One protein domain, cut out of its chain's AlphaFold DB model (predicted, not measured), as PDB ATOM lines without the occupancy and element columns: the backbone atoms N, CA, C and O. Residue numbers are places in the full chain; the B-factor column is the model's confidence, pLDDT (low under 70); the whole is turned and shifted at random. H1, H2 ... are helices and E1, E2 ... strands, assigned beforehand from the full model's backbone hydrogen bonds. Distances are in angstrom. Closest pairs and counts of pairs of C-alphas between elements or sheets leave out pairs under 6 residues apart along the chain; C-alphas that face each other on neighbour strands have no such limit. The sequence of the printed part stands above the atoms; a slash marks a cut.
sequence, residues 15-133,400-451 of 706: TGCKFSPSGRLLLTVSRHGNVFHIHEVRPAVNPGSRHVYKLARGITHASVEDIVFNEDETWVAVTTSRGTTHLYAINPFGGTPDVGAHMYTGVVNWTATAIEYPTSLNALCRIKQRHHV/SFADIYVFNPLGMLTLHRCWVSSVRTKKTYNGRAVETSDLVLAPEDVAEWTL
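What this domain is: This is residues 15 to 133 and 400 to 451 of the 706 residues of an uncharacterized protein of Linnemannia elongata AG-77 (UniProt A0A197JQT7). Three sheets are stacked face to face in turn, their strands crossed: E5, E6, E7 and E9 make the middle layer, with the sheet of E1 to E4 and E8 over one face and the sheet of E10 to E12 over part of the other. The long hairpin of E11 and E12 runs along the longest axis, and the one short helix, H1, only grazes its sheet. The printed part has 171 residues, mostly strand, with the named elements in the order E1 to E7, H1, E8 to E12. The first sheet, E1 E2 E3 E4 E8, is mixed, and the sheets E5 E6 E7 E9 and E10 E11 E12 are antiparallel. The whole is compact, with a radius of gyration of the C-alphas of 16.8 A and spans of 48 by 39 by 33 A.

How they stand to each other: E1, residues 15 to 19, E2, residues 25 to 30, E3, residues 35 to 42, and E4, residues 48 to 56, form a meander, each strand the antiparallel neighbour of the one before. N 18 and O 27 of the hairpin E1 and E2 are 2.9 A apart, N 26 and O 39 of the hairpin E2 and E3 are 2.8 A apart, and N 40 and O 50 of the hairpin E3 and E4 are 2.8 A apart, each pair within hydrogen-bond range. E5, residues 64 to 69, E6, residues 75 to 80, and E7, residues 84 to 89, form a second meander, with N 68 and O 77 at 2.9 A and N 78 and O 86 at 2.9 A. H1, residues 100 to 103, is too short for any O i to N i+4 pair, but its one O i to N i+3 pair is within range. E8, residues 119 to 122, is the parallel neighbour of E4, with N 56 and O 121 at 2.8 A. E8 runs on into E9, residues 125 to 128, across a break of 2 residues at 43 degrees; E9 is antiparallel to E7, with N 85 and O 127 at 2.9 A. These two sheets face each other, their best planes 17 degrees apart and their strands at 40 degrees; the closest C-alphas of E1 and E5, those of Lys 18 and Ile 67, are 6.4 A apart. E10, residues 401 to 407, E11, residues 412 to 429, and E12, residues 432 to 450, form a third meander, with N 404 and O 416 at 2.8 A and N 425 and O 436 at 2.8 A. Its sheet faces that of E5, E6, E7 and E9, the strands at 49 degrees; the closest C-alphas of E9 and E12, Cys 125 and Leu 441, are 6.2 A apart. H1 only grazes this third sheet, and the C-alphas of Met 103 and Val 420 are 5.9 A apart.

Where its parts are: E1 begins at C-alpha 15, (-7.756, -8.777, -27.550). E3 is 22.7 A long and E4 23.9 A, while E5, E6 and E7 are 14.5, 16.9 and 16.6 A long. E11 is 45.8 A from first to last C-alpha and bends by 64 degrees at residue 426. E12, the longest strand, is 53.0 A long, from C-alpha 432 at (-42.159, 8.705, -46.184) to C-alpha 450 at (10.641, 4.394, -46.655).

The domain as a whole: The two C-alphas farthest apart are those of Gly 431 and Leu 451, at 55.3 A. Residues 134 to 399 are not printed, and C-alphas 133 and 400 are 32.4 A apart across the cut. The link from H1 to E8, residues 104 to 118, is long. The mean pLDDT of the printed part is 80.5; 34 residues are under 70, among them residues 104 to 115 and residues 406 to 412.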
ATOM      1  N   THR A  15      -9.107  -8.744 -26.961       84.56
ATOM      2  CA  THR A  15      -7.756  -8.777 -27.550       84.56
ATOM      3  C   THR A  15      -7.081  -7.411 -27.596       84.56
ATOM      4  O   THR A  15      -5.855  -7.358 -27.634       84.56
ATOM      5  N   GLY A  16      -7.850  -6.321 -27.544       82.88
ATOM      6  CA  GLY A  16      -7.325  -4.959 -27.523       82.88
ATOM      7  C   GLY A  16      -8.334  -3.955 -26.973       82.88
ATOM      8  O   GLY A  16      -9.546  -4.184 -26.999       82.88
ATOM      9  N   CYS A  17      -7.831  -2.835 -26.465       92.06
ATOM     10  CA  CYS A  17      -8.632  -1.675 -26.090       92.06
ATOM     11  C   CYS A  17      -7.790  -0.395 -26.185       92.06
ATOM     12  O   CYS A  17      -6.562  -0.462 -26.134       92.06
ATOM     13  N   LYS A  18      -8.446   0.754 -26.358       89.62
ATOM     14  CA  LYS A  18      -7.800   2.062 -26.522       89.62
ATOM     15  C   LYS A  18      -8.691   3.151 -25.932       89.62
ATOM     16  O   LYS A  18      -9.870   3.224 -26.282       89.62
ATOM     17  N   PHE A  19      -8.124   3.984 -25.066       91.19
ATOM     18  CA  PHE A  19      -8.762   5.227 -24.641       91.19
ATOM     19  C   PHE A  19      -8.594   6.315 -25.708       91.19
ATOM     20  O   PHE A  19      -7.568   6.367 -26.390       91.19
ATOM     21  N   SER A  20      -9.596   7.177 -25.840       87.31
ATOM     22  CA  SER A  20      -9.509   8.424 -26.601       87.31
ATOM     23  C   SER A  20      -8.639   9.470 -25.875       87.31
ATOM     24  O   SER A  20      -8.344   9.286 -24.690       87.31
ATOM     25  N   PRO A  21      -8.217  10.568 -26.535       83.81
ATOM     26  CA  PRO A  21      -7.333  11.572 -25.937       83.81
ATOM     27  C   PRO A  21      -7.850  12.207 -24.639       83.81
ATOM     28  O   PRO A  21      -7.044  12.482 -23.755       83.81
ATOM     29  N   SER A  22      -9.168  12.383 -24.466       83.88
ATOM     30  CA  SER A  22      -9.732  12.884 -23.197       83.88
ATOM     31  C   SER A  22      -9.812  11.829 -22.081       83.88
ATOM     32  O   SER A  22     -10.199  12.142 -20.956       83.88
ATOM     33  N   GLY A  23      -9.529  10.557 -22.384       87.06
ATOM     34  CA  GLY A  23      -9.739   9.419 -21.484       87.06
ATOM     35  C   GLY A  23     -11.212   9.039 -21.258       87.06
ATOM     36  O   GLY A  23     -11.486   8.047 -20.582       87.06
ATOM     37  N   ARG A  24     -12.169   9.790 -21.820       88.44
ATOM     38  CA  ARG A  24     -13.610   9.585 -21.612       88.44
ATOM     39  C   ARG A  24     -14.177   8.421 -22.425       88.44
ATOM     40  O   ARG A  24     -15.070   7.734 -21.933       88.44
ATOM     41  N   LEU A  25     -13.693   8.182 -23.646       91.75
ATOM     42  CA  LEU A  25     -14.138   7.062 -24.481       91.75
ATOM     43  C   LEU A  25     -13.124   5.915 -24.444       91.75
ATOM     44  O   LEU A  25     -11.917   6.127 -24.520       91.75
ATOM     45  N   LEU A  26     -13.625   4.683 -24.381       94.12
ATOM     46  CA  LEU A  26     -12.849   3.447 -24.411       94.12
ATOM     47  C   LEU A  26     -13.381   2.528 -25.515       94.12
ATOM     48  O   LEU A  26     -14.446   1.922 -25.370       94.12
ATOM     49  N   LEU A  27     -12.631   2.395 -26.611       96.88
ATOM     50  CA  LEU A  27     -12.892   1.383 -27.637       96.88
ATOM     51  C   LEU A  27     -12.363   0.030 -27.157       96.88
ATOM     52  O   LEU A  27     -11.249  -0.072 -26.643       96.88
ATOM     53  N   THR A  28     -13.156  -1.022 -27.348       94.94
ATOM     54  CA  THR A  28     -12.825  -2.403 -26.969       94.94
ATOM     55  C   THR A  28     -13.007  -3.364 -28.144       94.94
ATOM     56  O   THR A  28     -13.977  -3.257 -28.901       94.94
ATOM     57  N   VAL A  29     -12.102  -4.336 -28.269       92.56
ATOM     58  CA  VAL A  29     -12.049  -5.323 -29.359       92.56
ATOM     59  C   VAL A  29     -11.987  -6.740 -28.792       92.56
ATOM     60  O   VAL A  29     -11.174  -7.017 -27.910       92.56
ATOM     61  N   SER A  30     -12.793  -7.655 -29.332       90.25
ATOM     62  CA  SER A  30     -12.706  -9.095 -29.053       90.25
ATOM     63  C   SER A  30     -11.956  -9.871 -30.135       90.25
ATOM     64  O   SER A  30     -11.796  -9.409 -31.263       90.25
ATOM     65  N   ARG A  31     -11.558 -11.107 -29.804       85.88
ATOM     66  CA  ARG A  31     -10.810 -12.048 -30.661       85.88
ATOM     67  C   ARG A  31     -11.359 -12.230 -32.084       85.88
ATOM     68  O   ARG A  31     -10.579 -12.535 -32.979       85.88
ATOM     69  N   HIS A  32     -12.663 -12.067 -32.300       90.56
ATOM     70  CA  HIS A  32     -13.253 -12.156 -33.639       90.56
ATOM     71  C   HIS A  32     -12.987 -10.901 -34.487       90.56
ATOM     72  O   HIS A  32     -12.825 -11.006 -35.700       90.56
ATOM     73  N   GLY A  33     -12.939  -9.716 -33.868       88.25
ATOM     74  CA  GLY A  33     -12.693  -8.442 -34.548       88.25
ATOM     75  C   GLY A  33     -13.790  -8.002 -35.529       88.25
ATOM     76  O   GLY A  33     -13.560  -7.092 -36.320       88.25
ATOM     77  N   ASN A  34     -14.963  -8.645 -35.532       93.56
ATOM     78  CA  ASN A  34     -16.076  -8.323 -36.441       93.56
ATOM     79  C   ASN A  34     -16.795  -7.020 -36.058       93.56
ATOM     80  O   ASN A  34     -17.263  -6.291 -36.932       93.56
ATOM     81  N   VAL A  35     -16.892  -6.750 -34.754       95.19
ATOM     82  CA  VAL A  35     -17.547  -5.577 -34.166       95.19
ATOM     83  C   VAL A  35     -16.663  -5.033 -33.046       95.19
ATOM     84  O   VAL A  35     -16.052  -5.805 -32.302       95.19
ATOM     85  N   PHE A  36     -16.600  -3.710 -32.918       96.38
ATOM     86  CA  PHE A  36     -15.920  -3.013 -31.828       96.38
ATOM     87  C   PHE A  36     -16.928  -2.218 -30.996       96.38
ATOM     88  O   PHE A  36     -17.933  -1.742 -31.528       96.38
ATOM     89  N   HIS A  37     -16.657  -2.049 -29.702       96.44
ATOM     90  CA  HIS A  37     -17.579  -1.372 -28.787       96.44
ATOM     91  C   HIS A  37     -16.911  -0.190 -28.088       96.44
ATOM     92  O   HIS A  37     -15.961  -0.391 -27.324       96.44
ATOM     93  N   ILE A  38     -17.419   1.024 -28.334       96.31
ATOM     94  CA  ILE A  38     -17.007   2.239 -27.616       96.31
ATOM     95  C   ILE A  38     -17.912   2.431 -26.404       96.31
ATOM     96  O   ILE A  38     -19.138   2.498 -26.531       96.31
ATOM     97  N   HIS A  39     -17.283   2.560 -25.243       93.06
ATOM     98  CA  HIS A  39     -17.928   2.866 -23.977       93.06
ATOM     99  C   HIS A  39     -17.451   4.228 -23.469       93.06
ATOM    100  O   HIS A  39     -16.254   4.486 -23.421       93.06
ATOM    101  N   GLU A  40     -18.380   5.087 -23.070       91.81
ATOM    102  CA  GLU A  40     -18.095   6.312 -22.328       91.81
ATOM    103  C   GLU A  40     -17.949   5.963 -20.847       91.81
ATOM    104  O   GLU A  40     -18.907   5.495 -20.229       91.81
ATOM    105  N   VAL A  41     -16.760   6.180 -20.287       89.19
ATOM    106  CA  VAL A  41     -16.438   5.971 -18.872       89.19
ATOM    107  C   VAL A  41     -16.745   7.251 -18.099       89.19
ATOM    108  O   VAL A  41     -16.341   8.340 -18.502       89.19
ATOM    109  N   ARG A  42     -17.453   7.135 -16.971       84.00
ATOM    110  CA  ARG A  42     -17.833   8.280 -16.133       84.00
ATOM    111  C   ARG A  42     -17.291   8.121 -14.712       84.00
ATOM    112  O   ARG A  42     -17.626   7.127 -14.073       84.00
ATOM    113  N   PRO A  43     -16.493   9.080 -14.200       69.38
ATOM    114  CA  PRO A  43     -15.895   8.968 -12.870       69.38
ATOM    115  C   PRO A  43     -16.667   9.662 -11.739       69.38
ATOM    116  O   PRO A  43     -16.471   9.292 -10.588       69.38
ATOM    117  N   ALA A  44     -17.502  10.665 -12.037       66.25
ATOM    118  CA  ALA A  44     -18.048  11.578 -11.024       66.25
ATOM    119  C   ALA A  44     -19.539  11.349 -10.707       66.25
ATOM    120  O   ALA A  44     -19.872  10.713  -9.715       66.25
ATOM    121  N   VAL A  45     -20.447  11.877 -11.538       58.28
ATOM    122  CA  VAL A  45     -21.878  12.035 -11.182       58.28
ATOM    123  C   VAL A  45     -22.670  10.721 -11.229       58.28
ATOM    124  O   VAL A  45     -23.653  10.561 -10.517       58.28
ATOM    125  N   ASN A  46     -22.248   9.772 -12.066       64.06
ATOM    126  CA  ASN A  46     -22.807   8.421 -12.152       64.06
ATOM    127  C   ASN A  46     -21.654   7.459 -12.492       64.06
ATOM    128  O   ASN A  46     -21.341   7.323 -13.680       64.06
ATOM    129  N   PRO A  47     -20.967   6.865 -11.495       68.06
ATOM    130  CA  PRO A  47     -19.802   6.015 -11.729       68.06
ATOM    131  C   PRO A  47     -20.184   4.759 -12.516       68.06
ATOM    132  O   PRO A  47     -21.085   4.013 -12.129       68.06
ATOM    133  N   GLY A  48     -19.518   4.534 -13.649       79.25
ATOM    134  CA  GLY A  48     -19.818   3.419 -14.542       79.25
ATOM    135  C   GLY A  48     -19.486   3.709 -16.004       79.25
ATOM    136  O   GLY A  48     -18.626   4.534 -16.320       79.25
ATOM    137  N   SER A  49     -20.177   3.014 -16.909       86.94
ATOM    138  CA  SER A  49     -19.977   3.135 -18.357       86.94
ATOM    139  C   SER A  49     -21.295   3.174 -19.135       86.94
ATOM    140  O   SER A  49     -22.144   2.308 -18.924       86.94
ATOM    141  N   ARG A  50     -21.434   4.085 -20.105       89.00
ATOM    142  CA  ARG A  50     -22.476   4.016 -21.150       89.00
ATOM    143  C   ARG A  50     -21.889   3.351 -22.395       89.00
ATOM    144  O   ARG A  50     -20.871   3.808 -22.897       89.00
ATOM    145  N   HIS A  51     -22.529   2.314 -22.929       91.88
ATOM    146  CA  HIS A  51     -22.202   1.796 -24.265       91.88
ATOM    147  C   HIS A  51     -22.711   2.815 -25.296       91.88
ATOM    148  O   HIS A  51     -23.908   3.084 -25.342       91.88
ATOM    149  N   VAL A  52     -21.812   3.414 -26.083       93.69
ATOM    150  CA  VAL A  52     -22.144   4.507 -27.017       93.69
ATOM    151  C   VAL A  52     -22.234   4.014 -28.458       93.69
ATOM    152  O   VAL A  52     -23.195   4.347 -29.148       93.69
ATOM    153  N   TYR A  53     -21.280   3.182 -28.899       96.62
ATOM    154  CA  TYR A  53     -21.205   2.718 -30.290       96.62
ATOM    155  C   TYR A  53     -20.952   1.221 -30.444       96.62
ATOM    156  O   TYR A  53     -20.095   0.654 -29.764       96.62
ATOM    157  N   LYS A  54     -21.616   0.631 -31.446       96.44
ATOM    158  CA  LYS A  54     -21.258  -0.647 -32.073       96.44
ATOM    159  C   LYS A  54     -20.684  -0.365 -33.465       96.44
ATOM    160  O   LYS A  54     -21.427  -0.027 -34.381       96.44
ATOM    161  N   LEU A  55     -19.371  -0.491 -33.630       97.38
ATOM    162  CA  LEU A  55     -18.691  -0.268 -34.909       97.38
ATOM    163  C   LEU A  55     -18.558  -1.594 -35.664       97.38
ATOM    164  O   LEU A  55     -17.844  -2.490 -35.212       97.38
ATOM    165  N   ALA A  56     -19.247  -1.739 -36.792       96.44
ATOM    166  CA  ALA A  56     -19.225  -2.938 -37.620       96.44
ATOM    167  C   ALA A  56     -18.044  -2.913 -38.605       96.44
ATOM    168  O   ALA A  56     -17.969  -2.069 -39.501       96.44
ATOM    169  N   ARG A  57     -17.135  -3.888 -38.469       93.12
ATOM    170  CA  ARG A  57     -15.950  -4.028 -39.326       93.12
ATOM    171  C   ARG A  57     -16.233  -4.827 -40.598       93.12
ATOM    172  O   ARG A  57     -15.748  -4.484 -41.676       93.12
ATOM    173  N   GLY A  58     -16.983  -5.919 -40.449       89.00
ATOM    174  CA  GLY A  58     -17.304  -6.881 -41.505       89.00
ATOM    175  C   GLY A  58     -17.523  -8.298 -40.964       89.00
ATOM    176  O   GLY A  58     -17.287  -8.574 -39.788       89.00
ATOM    177  N   ILE A  59     -17.966  -9.201 -41.843       87.75
ATOM    178  CA  ILE A  59     -18.413 -10.563 -41.491       87.75
ATOM    179  C   ILE A  59     -17.233 -11.494 -41.136       87.75
ATOM    180  O   ILE A  59     -17.356 -12.382 -40.293       87.75
ATOM    181  N   THR A  60     -16.066 -11.299 -41.754       90.56
ATOM    182  CA  THR A  60     -14.890 -12.168 -41.585       90.56
ATOM    183  C   THR A  60     -14.066 -11.822 -40.345       90.56
ATOM    184  O   THR A  60     -13.895 -10.648 -40.011       90.56
ATOM    185  N   HIS A  61     -13.462 -12.825 -39.702       90.44
ATOM    186  CA  HIS A  61     -12.570 -12.596 -38.560       90.44
ATOM    187  C   HIS A  61     -11.219 -11.983 -38.961       90.44
ATOM    188  O   HIS A  61     -10.593 -12.389 -39.951       90.44
ATOM    189  N   ALA A  62     -10.742 -11.041 -38.145       85.44
ATOM    190  CA  ALA A  62      -9.430 -10.411 -38.275       85.44
ATOM    191  C   ALA A  62      -8.874  -9.999 -36.901       85.44
ATOM    192  O   ALA A  62      -9.633  -9.582 -36.028       85.44
ATOM    193  N   SER A  63      -7.550 -10.081 -36.725       84.19
ATOM    194  CA  SER A  63      -6.872  -9.441 -35.589       84.19
ATOM    195  C   SER A  63      -6.839  -7.930 -35.815       84.19
ATOM    196  O   SER A  63      -6.673  -7.490 -36.955       84.19
ATOM    197  N   VAL A  64      -6.997  -7.148 -34.750       84.00
ATOM    198  CA  VAL A  64      -6.742  -5.701 -34.749       84.00
ATOM    199  C   VAL A  64      -5.329  -5.483 -34.229       84.00
ATOM    200  O   VAL A  64      -4.986  -6.013 -33.174       84.00
ATOM    201  N   GLU A  65      -4.539  -4.706 -34.964       81.69
ATOM    202  CA  GLU A  65      -3.153  -4.390 -34.608       81.69
ATOM    203  C   GLU A  65      -3.033  -2.973 -34.014       81.69
ATOM    204  O   GLU A  65      -2.258  -2.790 -33.079       81.69
ATOM    205  N   ASP A  66      -3.838  -2.000 -34.477       78.25
ATOM    206  CA  ASP A  66      -3.887  -0.633 -33.921       78.25
ATOM    207  C   ASP A  66      -5.307  -0.025 -33.929       78.25
ATOM    208  O   ASP A  66      -6.181  -0.420 -34.707       78.25
ATOM    209  N   ILE A  67      -5.528   0.931 -33.022       82.94
ATOM    210  CA  ILE A  67      -6.765   1.688 -32.796       82.94
ATOM    211  C   ILE A  67      -6.375   3.135 -32.491       82.94
ATOM    212  O   ILE A  67      -5.626   3.383 -31.539       82.94
ATOM    213  N   VAL A  68      -6.920   4.101 -33.229       84.12
ATOM    214  CA  VAL A  68      -6.577   5.523 -33.088       84.12
ATOM    215  C   VAL A  68      -7.818   6.392 -33.215       84.12
ATOM    216  O   VAL A  68      -8.552   6.284 -34.190       84.12
ATOM    217  N   PHE A  69      -8.007   7.287 -32.251       82.31
ATOM    218  CA  PHE A  69      -8.934   8.415 -32.338       82.31
ATOM    219  C   PHE A  69      -8.186   9.659 -32.850       82.31
ATOM    220  O   PHE A  69      -6.985   9.786 -32.597       82.31
ATOM    221  N   ASN A  70      -8.875  10.593 -33.511       80.50
ATOM    222  CA  ASN A  70      -8.365  11.964 -33.645       80.50
ATOM    223  C   ASN A  70      -8.456  12.724 -32.306       80.50
ATOM    224  O   ASN A  70      -8.982  12.216 -31.316       80.50
ATOM    225  N   GLU A  71      -7.937  13.952 -32.288       78.12
ATOM    226  CA  GLU A  71      -7.975  14.840 -31.119       78.12
ATOM    227  C   GLU A  71      -9.401  15.164 -30.662       78.12
ATOM    228  O   GLU A  71      -9.718  14.982 -29.490       78.12
ATOM    229  N   ASP A  72     -10.266  15.564 -31.593       76.25
ATOM    230  CA  ASP A  72     -11.633  16.024 -31.309       76.25
ATOM    231  C   ASP A  72     -12.617  14.881 -31.001       76.25
ATOM    232  O   ASP A  72     -13.804  15.119 -30.806       76.25
ATOM    233  N   GLU A  73     -12.138  13.631 -30.987       86.75
ATOM    234  CA  GLU A  73     -12.913  12.395 -30.794       86.75
ATOM    235  C   GLU A  73     -14.050  12.175 -31.819       86.75
ATOM    236  O   GLU A  73     -14.969  11.397 -31.559       86.75
ATOM    237  N   THR A  74     -13.982  12.834 -32.983       86.12
ATOM    238  CA  THR A  74     -14.937  12.731 -34.106       86.12
ATOM    239  C   THR A  74     -14.598  11.633 -35.121       86.12
ATOM    240  O   THR A  74     -15.457  11.156 -35.854       86.12
ATOM    241  N   TRP A  75     -13.355  11.164 -35.149       88.25
ATOM    242  CA  TRP A  75     -12.882  10.122 -36.057       88.25
ATOM    243  C   TRP A  75     -12.190   9.007 -35.284       88.25
ATOM    244  O   TRP A  75     -11.391   9.257 -34.381       88.25
ATOM    245  N   VAL A  76     -12.447   7.760 -35.682       90.25
ATOM    246  CA  VAL A  76     -11.696   6.601 -35.190       90.25
ATOM    247  C   VAL A  76     -11.303   5.666 -36.332       90.25
ATOM    248  O   VAL A  76     -12.135   5.219 -37.124       90.25
ATOM    249  N   ALA A  77     -10.010   5.365 -36.408       89.81
ATOM    250  CA  ALA A  77      -9.416   4.383 -37.299       89.81
ATOM    251  C   ALA A  77      -9.104   3.095 -36.523       89.81
ATOM    252  O   ALA A  77      -8.597   3.134 -35.400       89.81
ATOM    253  N   VAL A  78      -9.392   1.942 -37.129       88.31
ATOM    254  CA  VAL A  78      -9.046   0.623 -36.582       88.31
ATOM    255  C   VAL A  78      -8.408  -0.230 -37.670       88.31
ATOM    256  O   VAL A  78      -9.060  -0.551 -38.670       88.31
ATOM    257  N   THR A  79      -7.153  -0.627 -37.472       86.62
ATOM    258  CA  THR A  79      -6.365  -1.328 -38.494       86.62
ATOM    259  C   THR A  79      -6.145  -2.788 -38.134       86.62
ATOM    260  O   THR A  79      -5.884  -3.141 -36.984       86.62
ATOM    261  N   THR A  80      -6.270  -3.662 -39.132       83.88
ATOM    262  CA  THR A  80      -6.237  -5.116 -38.938       83.88
ATOM    263  C   THR A  80      -5.016  -5.797 -39.539       83.88
ATOM    264  O   THR A  80      -4.444  -5.336 -40.526       83.88
ATOM    265  N   SER A  81      -4.726  -7.008 -39.053       78.25
ATOM    266  CA  SER A  81      -3.730  -7.939 -39.609       78.25
ATOM    267  C   SER A  81      -4.074  -8.471 -41.018       78.25
ATOM    268  O   SER A  81      -3.564  -9.512 -41.434       78.25
ATOM    269  N   ARG A  82      -5.020  -7.838 -41.721       78.00
ATOM    270  CA  ARG A  82      -5.363  -8.075 -43.130       78.00
ATOM    271  C   ARG A  82      -4.877  -6.936 -44.040       78.00
ATOM    272  O   ARG A  82      -5.195  -6.951 -45.224       78.00
ATOM    273  N   GLY A  83      -4.148  -5.957 -43.495       74.50
ATOM    274  CA  GLY A  83      -3.687  -4.779 -44.233       74.50
ATOM    275  C   GLY A  83      -4.810  -3.791 -44.560       74.50
ATOM    276  O   GLY A  83      -4.701  -3.055 -45.536       74.50
ATOM    277  N   THR A  84      -5.907  -3.794 -43.787       83.38
ATOM    278  CA  THR A  84      -7.038  -2.871 -43.972       83.38
ATOM    279  C   THR A  84      -7.288  -2.015 -42.733       83.38
ATOM    280  O   THR A  84      -7.529  -2.544 -41.639       83.38
ATOM    281  N   THR A  85      -7.273  -0.698 -42.936       86.88
ATOM    282  CA  THR A  85      -7.681   0.340 -41.981       86.88
ATOM    283  C   THR A  85      -9.154   0.654 -42.204       86.88
ATOM    284  O   THR A  85      -9.560   1.009 -43.309       86.88
ATOM    285  N   HIS A  86      -9.969   0.512 -41.163       90.56
ATOM    286  CA  HIS A  86     -11.397   0.824 -41.182       90.56
ATOM    287  C   HIS A  86     -11.623   2.166 -40.485       90.56
ATOM    288  O   HIS A  86     -11.243   2.307 -39.323       90.56
ATOM    289  N   LEU A  87     -12.233   3.126 -41.181       91.44
ATOM    290  CA  LEU A  87     -12.437   4.487 -40.686       91.44
ATOM    291  C   LEU A  87     -13.915   4.751 -40.377       91.44
ATOM    292  O   LEU A  87     -14.780   4.496 -41.215       91.44
ATOM    293  N   TYR A  88     -14.193   5.281 -39.189       93.88
ATOM    294  CA  TYR A  88     -15.537   5.595 -38.712       93.88
ATOM    295  C   TYR A  88     -15.617   7.062 -38.282       93.88
ATOM    296  O   TYR A  88     -14.788   7.520 -37.494       93.88
ATOM    297  N   ALA A  89     -16.642   7.761 -38.769       91.25
ATOM    298  CA  ALA A  89     -17.135   9.003 -38.179       91.25
ATOM    299  C   ALA A  89     -17.892   8.679 -36.880       91.25
ATOM    300  O   ALA A  89     -18.626   7.690 -36.836       91.25
ATOM    301  N   ILE A  90     -17.739   9.494 -35.840       92.25
ATOM    302  CA  ILE A  90     -18.403   9.363 -34.536       92.25
ATOM    303  C   ILE A  90     -18.714  10.754 -33.964       92.25
ATOM    304  O   ILE A  90     -18.041  11.733 -34.248       92.25
ATOM    305  N   ASN A  91     -19.742  10.865 -33.128       90.38
ATOM    306  CA  ASN A  91     -19.946  12.032 -32.271       90.38
ATOM    307  C   ASN A  91     -19.286  11.723 -30.909       90.38
ATOM    308  O   ASN A  91     -19.602  10.678 -30.331       90.38
ATOM    309  N   PRO A  92     -18.430  12.599 -30.347       85.81
ATOM    310  CA  PRO A  92     -17.821  12.386 -29.032       85.81
ATOM    311  C   PRO A  92     -18.855  12.094 -27.935       85.81
ATOM    312  O   PRO A  92     -18.648  11.226 -27.084       85.81
ATOM    313  N   PHE A  93     -19.991  12.788 -27.958       85.75
ATOM    314  CA  PHE A  93     -21.092  12.668 -26.996       85.75
ATOM    315  C   PHE A  93     -22.063  11.526 -27.348       85.75
ATOM    316  O   PHE A  93     -22.895  11.132 -26.518       85.75
ATOM    317  N   GLY A  94     -21.890  10.952 -28.543       87.38
ATOM    318  CA  GLY A  94     -22.593   9.800 -29.089       87.38
ATOM    319  C   GLY A  94     -23.808  10.137 -29.962       87.38
ATOM    320  O   GLY A  94     -24.166  11.296 -30.150       87.38
ATOM    321  N   GLY A  95     -24.472   9.104 -30.486       88.06
ATOM    322  CA  GLY A  95     -25.574   9.249 -31.442       88.06
ATOM    323  C   GLY A  95     -25.086   9.190 -32.891       88.06
ATOM    324  O   GLY A  95     -23.967   8.753 -33.166       88.06
ATOM    325  N   THR A  96     -25.911   9.612 -33.844       87.50
ATOM    326  CA  THR A  96     -25.495   9.714 -35.251       87.50
ATOM    327  C   THR A  96     -24.387  10.766 -35.419       87.50
ATOM    328  O   THR A  96     -24.516  11.852 -34.851       87.50
ATOM    329  N   PRO A  97     -23.321  10.488 -36.194       87.94
ATOM    330  CA  PRO A  97     -22.374  11.516 -36.621       87.94
ATOM    331  C   PRO A  97     -23.108  12.614 -37.401       87.94
ATOM    332  O   PRO A  97     -23.896  12.297 -38.293       87.94
ATOM    333  N   ASP A  98     -22.865  13.885 -37.072       82.12
ATOM    334  CA  ASP A  98     -23.389  15.004 -37.862       82.12
ATOM    335  C   ASP A  98     -22.515  15.265 -39.096       82.12
ATOM    336  O   ASP A  98     -21.288  15.210 -39.017       82.12
ATOM    337  N   VAL A  99     -23.142  15.578 -40.228       81.38
ATOM    338  CA  VAL A  99     -22.451  15.803 -41.501       81.38
ATOM    339  C   VAL A  99     -21.643  17.102 -41.466       81.38
ATOM    340  O   VAL A  99     -20.466  17.097 -41.828       81.38
ATOM    341  N   GLY A 100     -22.240  18.193 -40.974       75.12
ATOM    342  CA  GLY A 100     -21.582  19.497 -40.901       75.12
ATOM    343  C   GLY A 100     -20.346  19.455 -40.004       75.12
ATOM    344  O   GLY A 100     -19.269  19.870 -40.412       75.12
ATOM    345  N   ALA A 101     -20.462  18.851 -38.823       75.88
ATOM    346  CA  ALA A 101     -19.372  18.717 -37.858       75.88
ATOM    347  C   ALA A 101     -18.212  17.792 -38.289       75.88
ATOM    348  O   ALA A 101     -17.167  17.788 -37.641       75.88
ATOM    349  N   HIS A 102     -18.378  17.000 -39.355       79.75
ATOM    350  CA  HIS A 102     -17.298  16.188 -39.937       79.75
ATOM    351  C   HIS A 102     -16.702  16.811 -41.207       79.75
ATOM    352  O   HIS A 102     -15.554  16.517 -41.536       79.75
ATOM    353  N   MET A 103     -17.448  17.676 -41.904       72.44
ATOM    354  CA  MET A 103     -16.936  18.490 -43.013       72.44
ATOM    355  C   MET A 103     -16.236  19.767 -42.527       72.44
ATOM    356  O   MET A 103     -15.262  20.207 -43.129       72.44
ATOM    357  N   TYR A 104     -16.691  20.371 -41.431       66.31
ATOM    358  CA  TYR A 104     -16.208  21.670 -40.966       66.31
ATOM    359  C   TYR A 104     -15.450  21.534 -39.643       66.31
ATOM    360  O   TYR A 104     -16.026  21.177 -38.619       66.31
ATOM    361  N   THR A 105     -14.160  21.882 -39.651       53.38
ATOM    362  CA  THR A 105     -13.243  21.852 -38.493       53.38
ATOM    363  C   THR A 105     -13.479  23.010 -37.508       53.38
ATOM    364  O   THR A 105     -12.558  23.715 -37.102       53.38
ATOM    365  N   GLY A 106     -14.744  23.236 -37.142       50.31
ATOM    366  CA  GLY A 106     -15.173  24.241 -36.170       50.31
ATOM    367  C   GLY A 106     -15.640  23.627 -34.849       50.31
ATOM    368  O   GLY A 106     -15.991  22.451 -34.778       50.31
ATOM    369  N   VAL A 107     -15.703  24.447 -33.796       51.06
ATOM    370  CA  VAL A 107     -16.311  24.056 -32.515       51.06
ATOM    371  C   VAL A 107     -17.828  23.973 -32.690       51.06
ATOM    372  O   VAL A 107     -18.545  24.960 -32.534       51.06
ATOM    373  N   VAL A 108     -18.325  22.789 -33.045       56.19
ATOM    374  CA  VAL A 108     -19.763  22.515 -33.083       56.19
ATOM    375  C   VAL A 108     -20.260  22.255 -31.663       56.19
ATOM    376  O   VAL A 108     -19.716  21.417 -30.942       56.19
ATOM    377  N   ASN A 109     -21.325  22.956 -31.268       54.12
ATOM    378  CA  ASN A 109     -22.033  22.711 -30.012       54.12
ATOM    379  C   ASN A 109     -22.813  21.393 -30.100       54.12
ATOM    380  O   ASN A 109     -24.020  21.374 -30.341       54.12
ATOM    381  N   TRP A 110     -22.099  20.283 -29.916       58.53
ATOM    382  CA  TRP A 110     -22.655  18.941 -29.855       58.53
ATOM    383  C   TRP A 110     -23.693  18.834 -28.734       58.53
ATOM    384  O   TRP A 110     -23.361  18.722 -27.552       58.53
ATOM    385  N   THR A 111     -24.972  18.830 -29.100       54.75
ATOM    386  CA  THR A 111     -26.042  18.513 -28.160       54.75
ATOM    387  C   THR A 111     -25.911  17.054 -27.725       54.75
ATOM    388  O   THR A 111     -25.774  16.137 -28.538       54.75
ATOM    389  N   ALA A 112     -25.923  16.824 -26.411       55.78
ATOM    390  CA  ALA A 112     -25.819  15.487 -25.839       55.78
ATOM    391  C   ALA A 112     -27.143  14.729 -26.024       55.78
ATOM    392  O   ALA A 112     -27.978  14.675 -25.122       55.78
ATOM    393  N   THR A 113     -27.337  14.150 -27.213       58.91
ATOM    394  CA  THR A 113     -28.508  13.334 -27.554       58.91
ATOM    395  C   THR A 113     -28.763  12.263 -26.488       58.91
ATOM    396  O   THR A 113     -27.838  11.609 -25.992       58.91
ATOM    397  N   ALA A 114     -30.034  12.058 -26.139       60.00
ATOM    398  CA  ALA A 114     -30.451  11.012 -25.212       60.00
ATOM    399  C   ALA A 114     -30.300   9.626 -25.868       60.00
ATOM    400  O   ALA A 114     -31.175   9.152 -26.588       60.00
ATOM    401  N   ILE A 115     -29.150   8.986 -25.648       66.62
ATOM    402  CA  ILE A 115     -28.833   7.658 -26.188       66.62
ATOM    403  C   ILE A 115     -29.391   6.586 -25.254       66.62
ATOM    404  O   ILE A 115     -28.777   6.276 -24.231       66.62
ATOM    405  N   GLU A 116     -30.528   6.012 -25.636       70.69
ATOM    406  CA  GLU A 116     -31.115   4.830 -24.990       70.69
ATOM    407  C   GLU A 116     -30.357   3.542 -25.370       70.69
ATOM    408  O   GLU A 116     -30.082   2.697 -24.519       70.69
ATOM    409  N   TYR A 117     -29.930   3.430 -26.636       83.12
ATOM    410  CA  TYR A 117     -29.220   2.268 -27.183       83.12
ATOM    411  C   TYR A 117     -27.969   2.679 -27.971       83.12
ATOM    412  O   TYR A 117     -28.005   3.689 -28.676       83.12
ATOM    413  N   PRO A 118     -26.871   1.897 -27.920       89.94
ATOM    414  CA  PRO A 118     -25.639   2.232 -28.625       89.94
ATOM    415  C   PRO A 118     -25.851   2.290 -30.141       89.94
ATOM    416  O   PRO A 118     -26.343   1.339 -30.755       89.94
ATOM    417  N   THR A 119     -25.430   3.394 -30.751       93.56
ATOM    418  CA  THR A 119     -25.567   3.627 -32.189       93.56
ATOM    419  C   THR A 119     -24.708   2.626 -32.962       93.56
ATOM    420  O   THR A 119     -23.537   2.415 -32.645       93.56
ATOM    421  N   SER A 120     -25.290   1.980 -33.970       94.62
ATOM    422  CA  SER A 120     -24.571   1.030 -34.825       94.62
ATOM    423  C   SER A 120     -24.073   1.739 -36.081       94.62
ATOM    424  O   SER A 120     -24.866   2.379 -36.765       94.62
ATOM    425  N   LEU A 121     -22.774   1.640 -36.370       94.31
ATOM    426  CA  LEU A 121     -22.120   2.340 -37.479       94.31
ATOM    427  C   LEU A 121     -21.276   1.382 -38.321       94.31
ATOM    428  O   LEU A 121     -20.568   0.532 -37.785       94.31
ATOM    429  N   ASN A 122     -21.306   1.574 -39.637       94.75
ATOM    430  CA  ASN A 122     -20.373   0.952 -40.573       94.75
ATOM    431  C   ASN A 122     -19.139   1.849 -40.766       94.75
ATOM    432  O   ASN A 122     -19.203   3.056 -40.534       94.75
ATOM    433  N   ALA A 123     -18.026   1.274 -41.223       92.38
ATOM    434  CA  ALA A 123     -16.875   2.063 -41.659       92.38
ATOM    435  C   ALA A 123     -17.228   2.846 -42.939       92.38
ATOM    436  O   ALA A 123     -17.684   2.232 -43.904       92.38
ATOM    437  N   LEU A 124     -16.995   4.164 -42.954       90.06
ATOM    438  CA  LEU A 124     -17.274   5.032 -44.109       90.06
ATOM    439  C   LEU A 124     -16.317   4.767 -45.275       90.06
ATOM    440  O   LEU A 124     -16.714   4.841 -46.433       90.06
ATOM    441  N   CYS A 125     -15.066   4.407 -44.979       87.25
ATOM    442  CA  CYS A 125     -14.148   3.858 -45.969       87.25
ATOM    443  C   CYS A 125     -13.279   2.742 -45.372       87.25
ATOM    444  O   CYS A 125     -13.220   2.524 -44.154       87.25
ATOM    445  N   ARG A 126     -12.617   1.998 -46.262       89.56
ATOM    446  CA  ARG A 126     -11.647   0.954 -45.923       89.56
ATOM    447  C   ARG A 126     -10.396   1.177 -46.761       89.56
ATOM    448  O   ARG A 126     -10.409   0.909 -47.959       89.56
ATOM    449  N   ILE A 127      -9.331   1.664 -46.139       84.00
ATOM    450  CA  ILE A 127      -8.045   1.880 -46.805       84.00
ATOM    451  C   ILE A 127      -7.282   0.555 -46.774       84.00
ATOM    452  O   ILE A 127      -7.110  -0.034 -45.705       84.00
ATOM    453  N   LYS A 128      -6.857   0.057 -47.939       82.81
ATOM    454  CA  LYS A 128      -6.042  -1.158 -48.065       82.81
ATOM    455  C   LYS A 128      -4.593  -0.759 -48.338       82.81
ATOM    456  O   LYS A 128      -4.335  -0.036 -49.294       82.81
ATOM    457  N   GLN A 129      -3.658  -1.273 -47.544       69.38
ATOM    458  CA  GLN A 129      -2.224  -1.099 -47.781       69.38
ATOM    459  C   GLN A 129      -1.852  -1.696 -49.151       69.38
ATOM    460  O   GLN A 129      -2.182  -2.852 -49.436       69.38
ATOM    461  N   ARG A 130      -1.215  -0.892 -50.015       58.53
ATOM    462  CA  ARG A 130      -0.936  -1.259 -51.418       58.53
ATOM    463  C   ARG A 130       0.162  -2.318 -51.534       58.53
ATOM    464  O   ARG A 130       0.018  -3.269 -52.298       58.53
ATOM    465  N   HIS A 131       1.226  -2.167 -50.749       55.81
ATOM    466  CA  HIS A 131       2.404  -3.035 -50.789       55.81
ATOM    467  C   HIS A 131       2.145  -4.374 -50.099       55.81
ATOM    468  O   HIS A 131       1.948  -4.438 -48.883       55.81
ATOM    469  N   HIS A 132       2.158  -5.449 -50.890       43.34
ATOM    470  CA  HIS A 132       2.105  -6.825 -50.405       43.34
ATOM    471  C   HIS A 132       3.388  -7.133 -49.625       43.34
ATOM    472  O   HIS A 132       4.481  -6.967 -50.157       43.34
ATOM    473  N   VAL A 133       3.270  -7.615 -48.385       44.06
ATOM    474  CA  VAL A 133       4.427  -8.125 -47.629       44.06
ATOM    475  C   VAL A 133       4.987  -9.338 -48.382       44.06
ATOM    476  O   VAL A 133       4.226 -10.288 -48.572       44.06
ATOM    477  N   SER A 400     -13.187  19.861 -47.825       72.94
ATOM    478  CA  SER A 400     -12.756  19.378 -46.520       72.94
ATOM    479  C   SER A 400     -12.002  18.057 -46.627       72.94
ATOM    480  O   SER A 400     -12.377  17.185 -47.409       72.94
ATOM    481  N   PHE A 401     -10.963  17.875 -45.813       76.81
ATOM    482  CA  PHE A 401     -10.215  16.624 -45.754       76.81
ATOM    483  C   PHE A 401      -9.694  16.319 -44.348       76.81
ATOM    484  O   PHE A 401      -9.438  17.223 -43.555       76.81
ATOM    485  N   ALA A 402      -9.503  15.029 -44.075       72.00
ATOM    486  CA  ALA A 402      -8.798  14.519 -42.908       72.00
ATOM    487  C   ALA A 402      -7.548  13.755 -43.370       72.00
ATOM    488  O   ALA A 402      -7.656  12.787 -44.126       72.00
ATOM    489  N   ASP A 403      -6.372  14.188 -42.919       75.00
ATOM    490  CA  ASP A 403      -5.100  13.533 -43.234       75.00
ATOM    491  C   ASP A 403      -4.816  12.404 -42.236       75.00
ATOM    492  O   ASP A 403      -4.929  12.595 -41.022       75.00
ATOM    493  N   ILE A 404      -4.469  11.225 -42.758       72.94
ATOM    494  CA  ILE A 404      -4.343   9.961 -42.027       72.94
ATOM    495  C   ILE A 404      -3.014   9.291 -42.363       72.94
ATOM    496  O   ILE A 404      -2.791   8.820 -43.478       72.94
ATOM    497  N   TYR A 405      -2.153   9.170 -41.362       71.88
ATOM    498  CA  TYR A 405      -0.905   8.419 -41.473       71.88
ATOM    499  C   TYR A 405      -1.137   6.921 -41.243       71.88
ATOM    500  O   TYR A 405      -1.932   6.527 -40.386       71.88
ATOM    501  N   VAL A 406      -0.434   6.076 -41.997       68.38
ATOM    502  CA  VAL A 406      -0.456   4.613 -41.867       68.38
ATOM    503  C   VAL A 406       0.964   4.072 -42.028       68.38
ATOM    504  O   VAL A 406       1.556   4.174 -43.097       68.38
ATOM    505  N   PHE A 407       1.506   3.443 -40.982       66.06
ATOM    506  CA  PHE A 407       2.730   2.644 -41.107       66.06
ATOM    507  C   PHE A 407       2.417   1.250 -41.674       66.06
ATOM    508  O   PHE A 407       1.417   0.621 -41.322       66.06
ATOM    509  N   ASN A 408       3.292   0.759 -42.544       62.69
ATOM    510  CA  ASN A 408       3.292  -0.576 -43.127       62.69
ATOM    511  C   ASN A 408       4.320  -1.462 -42.382       62.69
ATOM    512  O   ASN A 408       5.409  -0.973 -42.069       62.69
ATOM    513  N   PRO A 409       4.047  -2.762 -42.137       52.59
ATOM    514  CA  PRO A 409       5.035  -3.709 -41.596       52.59
ATOM    515  C   PRO A 409       6.396  -3.732 -42.316       52.59
ATOM    516  O   PRO A 409       7.395  -4.043 -41.673       52.59
ATOM    517  N   LEU A 410       6.453  -3.384 -43.607       54.81
ATOM    518  CA  LEU A 410       7.688  -3.264 -44.395       54.81
ATOM    519  C   LEU A 410       8.534  -2.020 -44.063       54.81
ATOM    520  O   LEU A 410       9.580  -1.822 -44.669       54.81
ATOM    521  N   GLY A 411       8.099  -1.171 -43.129       61.16
ATOM    522  CA  GLY A 411       8.795   0.075 -42.808       61.16
ATOM    523  C   GLY A 411       8.505   1.210 -43.791       61.16
ATOM    524  O   GLY A 411       9.326   2.103 -43.931       61.16
ATOM    525  N   MET A 412       7.349   1.209 -44.457       62.72
ATOM    526  CA  MET A 412       6.862   2.382 -45.195       62.72
ATOM    527  C   MET A 412       5.858   3.167 -44.349       62.72
ATOM    528  O   MET A 412       5.065   2.571 -43.623       62.72
ATOM    529  N   LEU A 413       5.872   4.491 -44.457       71.31
ATOM    530  CA  LEU A 413       4.836   5.389 -43.954       71.31
ATOM    531  C   LEU A 413       4.071   5.953 -45.150       71.31
ATOM    532  O   LEU A 413       4.670   6.634 -45.974       71.31
ATOM    533  N   THR A 414       2.768   5.706 -45.224       67.50
ATOM    534  CA  THR A 414       1.869   6.293 -46.228       67.50
ATOM    535  C   THR A 414       1.048   7.401 -45.562       67.50
ATOM    536  O   THR A 414       0.500   7.202 -44.473       67.50
ATOM    537  N   LEU A 415       0.947   8.566 -46.203       77.69
ATOM    538  CA  LEU A 415      -0.046   9.593 -45.886       77.69
ATOM    539  C   LEU A 415      -1.233   9.438 -46.839       77.69
ATOM    540  O   LEU A 415      -1.099   9.666 -48.042       77.69
ATOM    541  N   HIS A 416      -2.397   9.102 -46.290       75.69
ATOM    542  CA  HIS A 416      -3.662   9.138 -47.011       75.69
ATOM    543  C   HIS A 416      -4.426  10.421 -46.674       75.69
ATOM    544  O   HIS A 416      -4.622  10.734 -45.501       75.69
ATOM    545  N   ARG A 417      -4.924  11.127 -47.685       80.62
ATOM    546  CA  ARG A 417      -5.884  12.219 -47.534       80.62
ATOM    547  C   ARG A 417      -7.286  11.681 -47.763       80.62
ATOM    548  O   ARG A 417      -7.627  11.271 -48.866       80.62
ATOM    549  N   CYS A 418      -8.113  11.670 -46.725       81.56
ATOM    550  CA  CYS A 418      -9.532  11.373 -46.862       81.56
ATOM    551  C   CYS A 418     -10.290  12.667 -47.149       81.56
ATOM    552  O   CYS A 418     -10.609  13.413 -46.225       81.56
ATOM    553  N   TRP A 419     -10.599  12.917 -48.421       83.69
ATOM    554  CA  TRP A 419     -11.523  13.978 -48.812       83.69
ATOM    555  C   TRP A 419     -12.909  13.674 -48.239       83.69
ATOM    556  O   TRP A 419     -13.477  12.610 -48.503       83.69
ATOM    557  N   VAL A 420     -13.430  14.593 -47.426       84.44
ATOM    558  CA  VAL A 420     -14.730  14.490 -46.760       84.44
ATOM    559  C   VAL A 420     -15.767  15.233 -47.589       84.44
ATOM    560  O   VAL A 420     -15.571  16.394 -47.946       84.44
ATOM    561  N   SER A 421     -16.876  14.563 -47.881       84.81
ATOM    562  CA  SER A 421     -17.976  15.096 -48.683       84.81
ATOM    563  C   SER A 421     -19.332  14.664 -48.124       84.81
ATOM    564  O   SER A 421     -19.425  13.709 -47.351       84.81
ATOM    565  N   SER A 422     -20.387  15.360 -48.543       85.38
ATOM    566  CA  SER A 422     -21.780  15.014 -48.263       85.38
ATOM    567  C   SER A 422     -22.468  14.574 -49.551       85.38
ATOM    568  O   SER A 422     -22.388  15.264 -50.568       85.38
ATOM    569  N   VAL A 423     -23.174  13.445 -49.506       85.56
ATOM    570  CA  VAL A 423     -24.049  12.984 -50.589       85.56
ATOM    571  C   VAL A 423     -25.479  12.931 -50.072       85.56
ATOM    572  O   VAL A 423     -25.762  12.315 -49.044       85.56
ATOM    573  N   ARG A 424     -26.408  13.559 -50.799       85.25
ATOM    574  CA  ARG A 424     -27.833  13.498 -50.464       85.25
ATOM    575  C   ARG A 424     -28.415  12.146 -50.865       85.25
ATOM    576  O   ARG A 424     -28.451  11.798 -52.043       85.25
ATOM    577  N   THR A 425     -28.918  11.407 -49.888       83.94
ATOM    578  CA  THR A 425     -29.588  10.118 -50.052       83.94
ATOM    579  C   THR A 425     -31.071  10.249 -49.709       83.94
ATOM    580  O   THR A 425     -31.465  11.017 -48.831       83.94
ATOM    581  N   LYS A 426     -31.933   9.504 -50.408       83.50
ATOM    582  CA  LYS A 426     -33.368   9.443 -50.095       83.50
ATOM    583  C   LYS A 426     -33.650   8.159 -49.331       83.50
ATOM    584  O   LYS A 426     -33.556   7.073 -49.895       83.50
ATOM    585  N   LYS A 427     -33.972   8.292 -48.045       81.75
ATOM    586  CA  LYS A 427     -34.240   7.179 -47.128       81.75
ATOM    587  C   LYS A 427     -35.715   7.156 -46.754       81.75
ATOM    588  O   LYS A 427     -36.283   8.177 -46.369       81.75
ATOM    589  N   THR A 428     -36.341   5.990 -46.851       82.25
ATOM    590  CA  THR A 428     -37.757   5.828 -46.506       82.25
ATOM    591  C   THR A 428     -37.909   5.552 -45.013       82.25
ATOM    592  O   THR A 428     -37.673   4.434 -44.562       82.25
ATOM    593  N   TYR A 429     -38.348   6.553 -44.251       76.06
ATOM    594  CA  TYR A 429     -38.686   6.420 -42.834       76.06
ATOM    595  C   TYR A 429     -40.208   6.424 -42.671       76.06
ATOM    596  O   TYR A 429     -40.887   7.344 -43.124       76.06
ATOM    597  N   ASN A 430     -40.763   5.387 -42.037       80.75
ATOM    598  CA  ASN A 430     -42.206   5.231 -41.792       80.75
ATOM    599  C   ASN A 430     -43.074   5.451 -43.054       80.75
ATOM    600  O   ASN A 430     -44.104   6.121 -43.013       80.75
ATOM    601  N   GLY A 431     -42.621   4.926 -44.200       83.19
ATOM    602  CA  GLY A 431     -43.297   5.059 -45.497       83.19
ATOM    603  C   GLY A 431     -43.133   6.416 -46.195       83.19
ATOM    604  O   GLY A 431     -43.585   6.564 -47.327       83.19
ATOM    605  N   ARG A 432     -42.468   7.401 -45.576       83.38
ATOM    606  CA  ARG A 432     -42.159   8.705 -46.184       83.38
ATOM    607  C   ARG A 432     -40.709   8.738 -46.655       83.38
ATOM    608  O   ARG A 432     -39.804   8.412 -45.890       83.38
ATOM    609  N   ALA A 433     -40.477   9.160 -47.895       81.31
ATOM    610  CA  ALA A 433     -39.131   9.451 -48.374       81.31
ATOM    611  C   ALA A 433     -38.630  10.755 -47.731       81.31
ATOM    612  O   ALA A 433     -39.217  11.814 -47.937       81.31
ATOM    613  N   VAL A 434     -37.549  10.665 -46.959       85.31
ATOM    614  CA  VAL A 434     -36.836  11.801 -46.366       85.31
ATOM    615  C   VAL A 434     -35.508  11.955 -47.100       85.31
ATOM    616  O   VAL A 434     -34.801  10.972 -47.326       85.31
ATOM    617  N   GLU A 435     -35.167  13.181 -47.490       82.69
ATOM    618  CA  GLU A 435     -33.843  13.504 -48.023       82.69
ATOM    619  C   GLU A 435     -32.890  13.718 -46.839       82.69
ATOM    620  O   GLU A 435     -33.110  14.595 -46.007       82.69
ATOM    621  N   THR A 436     -31.867  12.871 -46.727       82.06
ATOM    622  CA  THR A 436     -30.836  12.933 -45.685       82.06
ATOM    623  C   THR A 436     -29.472  13.129 -46.323       82.06
ATOM    624  O   THR A 436     -29.196  12.538 -47.361       82.06
ATOM    625  N   SER A 437     -28.592  13.893 -45.690       81.31
ATOM    626  CA  SER A 437     -27.177  13.927 -46.067       81.31
ATOM    627  C   SER A 437     -26.436  12.756 -45.413       81.31
ATOM    628  O   SER A 437     -26.620  12.513 -44.222       81.31
ATOM    629  N   ASP A 438     -25.601  12.046 -46.172       84.94
ATOM    630  CA  ASP A 438     -24.662  11.038 -45.668       84.94
ATOM    631  C   ASP A 438     -23.217  11.468 -45.942       84.94
ATOM    632  O   ASP A 438     -22.903  11.981 -47.018       84.94
ATOM    633  N   LEU A 439     -22.328  11.217 -44.978       87.12
ATOM    634  CA  LEU A 439     -20.888  11.428 -45.138       87.12
ATOM    635  C   LEU A 439     -20.288  10.383 -46.084       87.12
ATOM    636  O   LEU A 439     -20.439   9.179 -45.870       87.12
ATOM    637  N   VAL A 440     -19.542  10.849 -47.082       86.38
ATOM    638  CA  VAL A 440     -18.803  10.015 -48.036       86.38
ATOM    639  C   VAL A 440     -17.339  10.442 -48.050       86.38
ATOM    640  O   VAL A 440     -17.023  11.633 -48.098       86.38
ATOM    641  N   LEU A 441     -16.444   9.452 -48.006       86.44
ATOM    642  CA  LEU A 441     -14.997   9.651 -47.985       86.44
ATOM    643  C   LEU A 441     -14.342   9.111 -49.254       86.44
ATOM    644  O   LEU A 441     -14.475   7.924 -49.557       86.44
ATOM    645  N   ALA A 442     -13.560   9.953 -49.924       85.44
ATOM    646  CA  ALA A 442     -12.662   9.544 -50.999       85.44
ATOM    647  C   ALA A 442     -11.207   9.569 -50.484       85.44
ATOM    648  O   ALA A 442     -10.642  10.653 -50.324       85.44
ATOM    649  N   PRO A 443     -10.598   8.410 -50.156       81.75
ATOM    650  CA  PRO A 443      -9.193   8.341 -49.775       81.75
ATOM    651  C   PRO A 443      -8.274   8.430 -51.003       81.75
ATOM    652  O   PRO A 443      -8.429   7.682 -51.966       81.75
ATOM    653  N   GLU A 444      -7.285   9.311 -50.920       81.88
ATOM    654  CA  GLU A 444      -6.186   9.493 -51.869       81.88
ATOM    655  C   GLU A 444      -4.851   9.257 -51.146       81.88
ATOM    656  O   GLU A 444      -4.726   9.594 -49.972       81.88
ATOM    657  N   ASP A 445      -3.843   8.691 -51.813       78.25
ATOM    658  CA  ASP A 445      -2.514   8.475 -51.220       78.25
ATOM    659  C   ASP A 445      -1.607   9.623 -51.683       78.25
ATOM    660  O   ASP A 445      -1.277   9.711 -52.864       78.25
ATOM    661  N   VAL A 446      -1.245  10.521 -50.764       73.88
ATOM    662  CA  VAL A 446      -0.551  11.786 -51.072       73.88
ATOM    663  C   VAL A 446       0.965  11.611 -51.119       73.88
ATOM    664  O   VAL A 446       1.638  12.246 -51.928       73.88
ATOM    665  N   ALA A 447       1.514  10.774 -50.237       68.62
ATOM    666  CA  ALA A 447       2.950  10.536 -50.137       68.62
ATOM    667  C   ALA A 447       3.254   9.187 -49.474       68.62
ATOM    668  O   ALA A 447       2.511   8.733 -48.601       68.62
ATOM    669  N   GLU A 448       4.386   8.590 -49.850       68.44
ATOM    670  CA  GLU A 448       4.977   7.427 -49.184       68.44
ATOM    671  C   GLU A 448       6.448   7.696 -48.849       68.44
ATOM    672  O   GLU A 448       7.179   8.267 -49.658       68.44
ATOM    673  N   TRP A 449       6.889   7.262 -47.667       71.38
ATOM    674  CA  TRP A 449       8.273   7.377 -47.202       71.38
ATOM    675  C   TRP A 449       8.788   6.030 -46.687       71.38
ATOM    676  O   TRP A 449       8.170   5.422 -45.810       71.38
ATOM    677  N   THR A 450       9.942   5.580 -47.177       66.81
ATOM    678  CA  THR A 450      10.641   4.394 -46.655       66.81
ATOM    679  C   THR A 450      11.467   4.775 -45.423       66.81
ATOM    680  O   THR A 450      12.339   5.640 -45.488       66.81
ATOM    681  N   LEU A 451      11.214   4.124 -44.289       62.34
ATOM    682  CA  LEU A 451      11.906   4.352 -43.020       62.34
ATOM    683  C   LEU A 451      13.177   3.501 -42.923       62.34
ATOM    684  O   LEU A 451      13.203   2.457 -42.263       62.34
TER     685      LEU A 451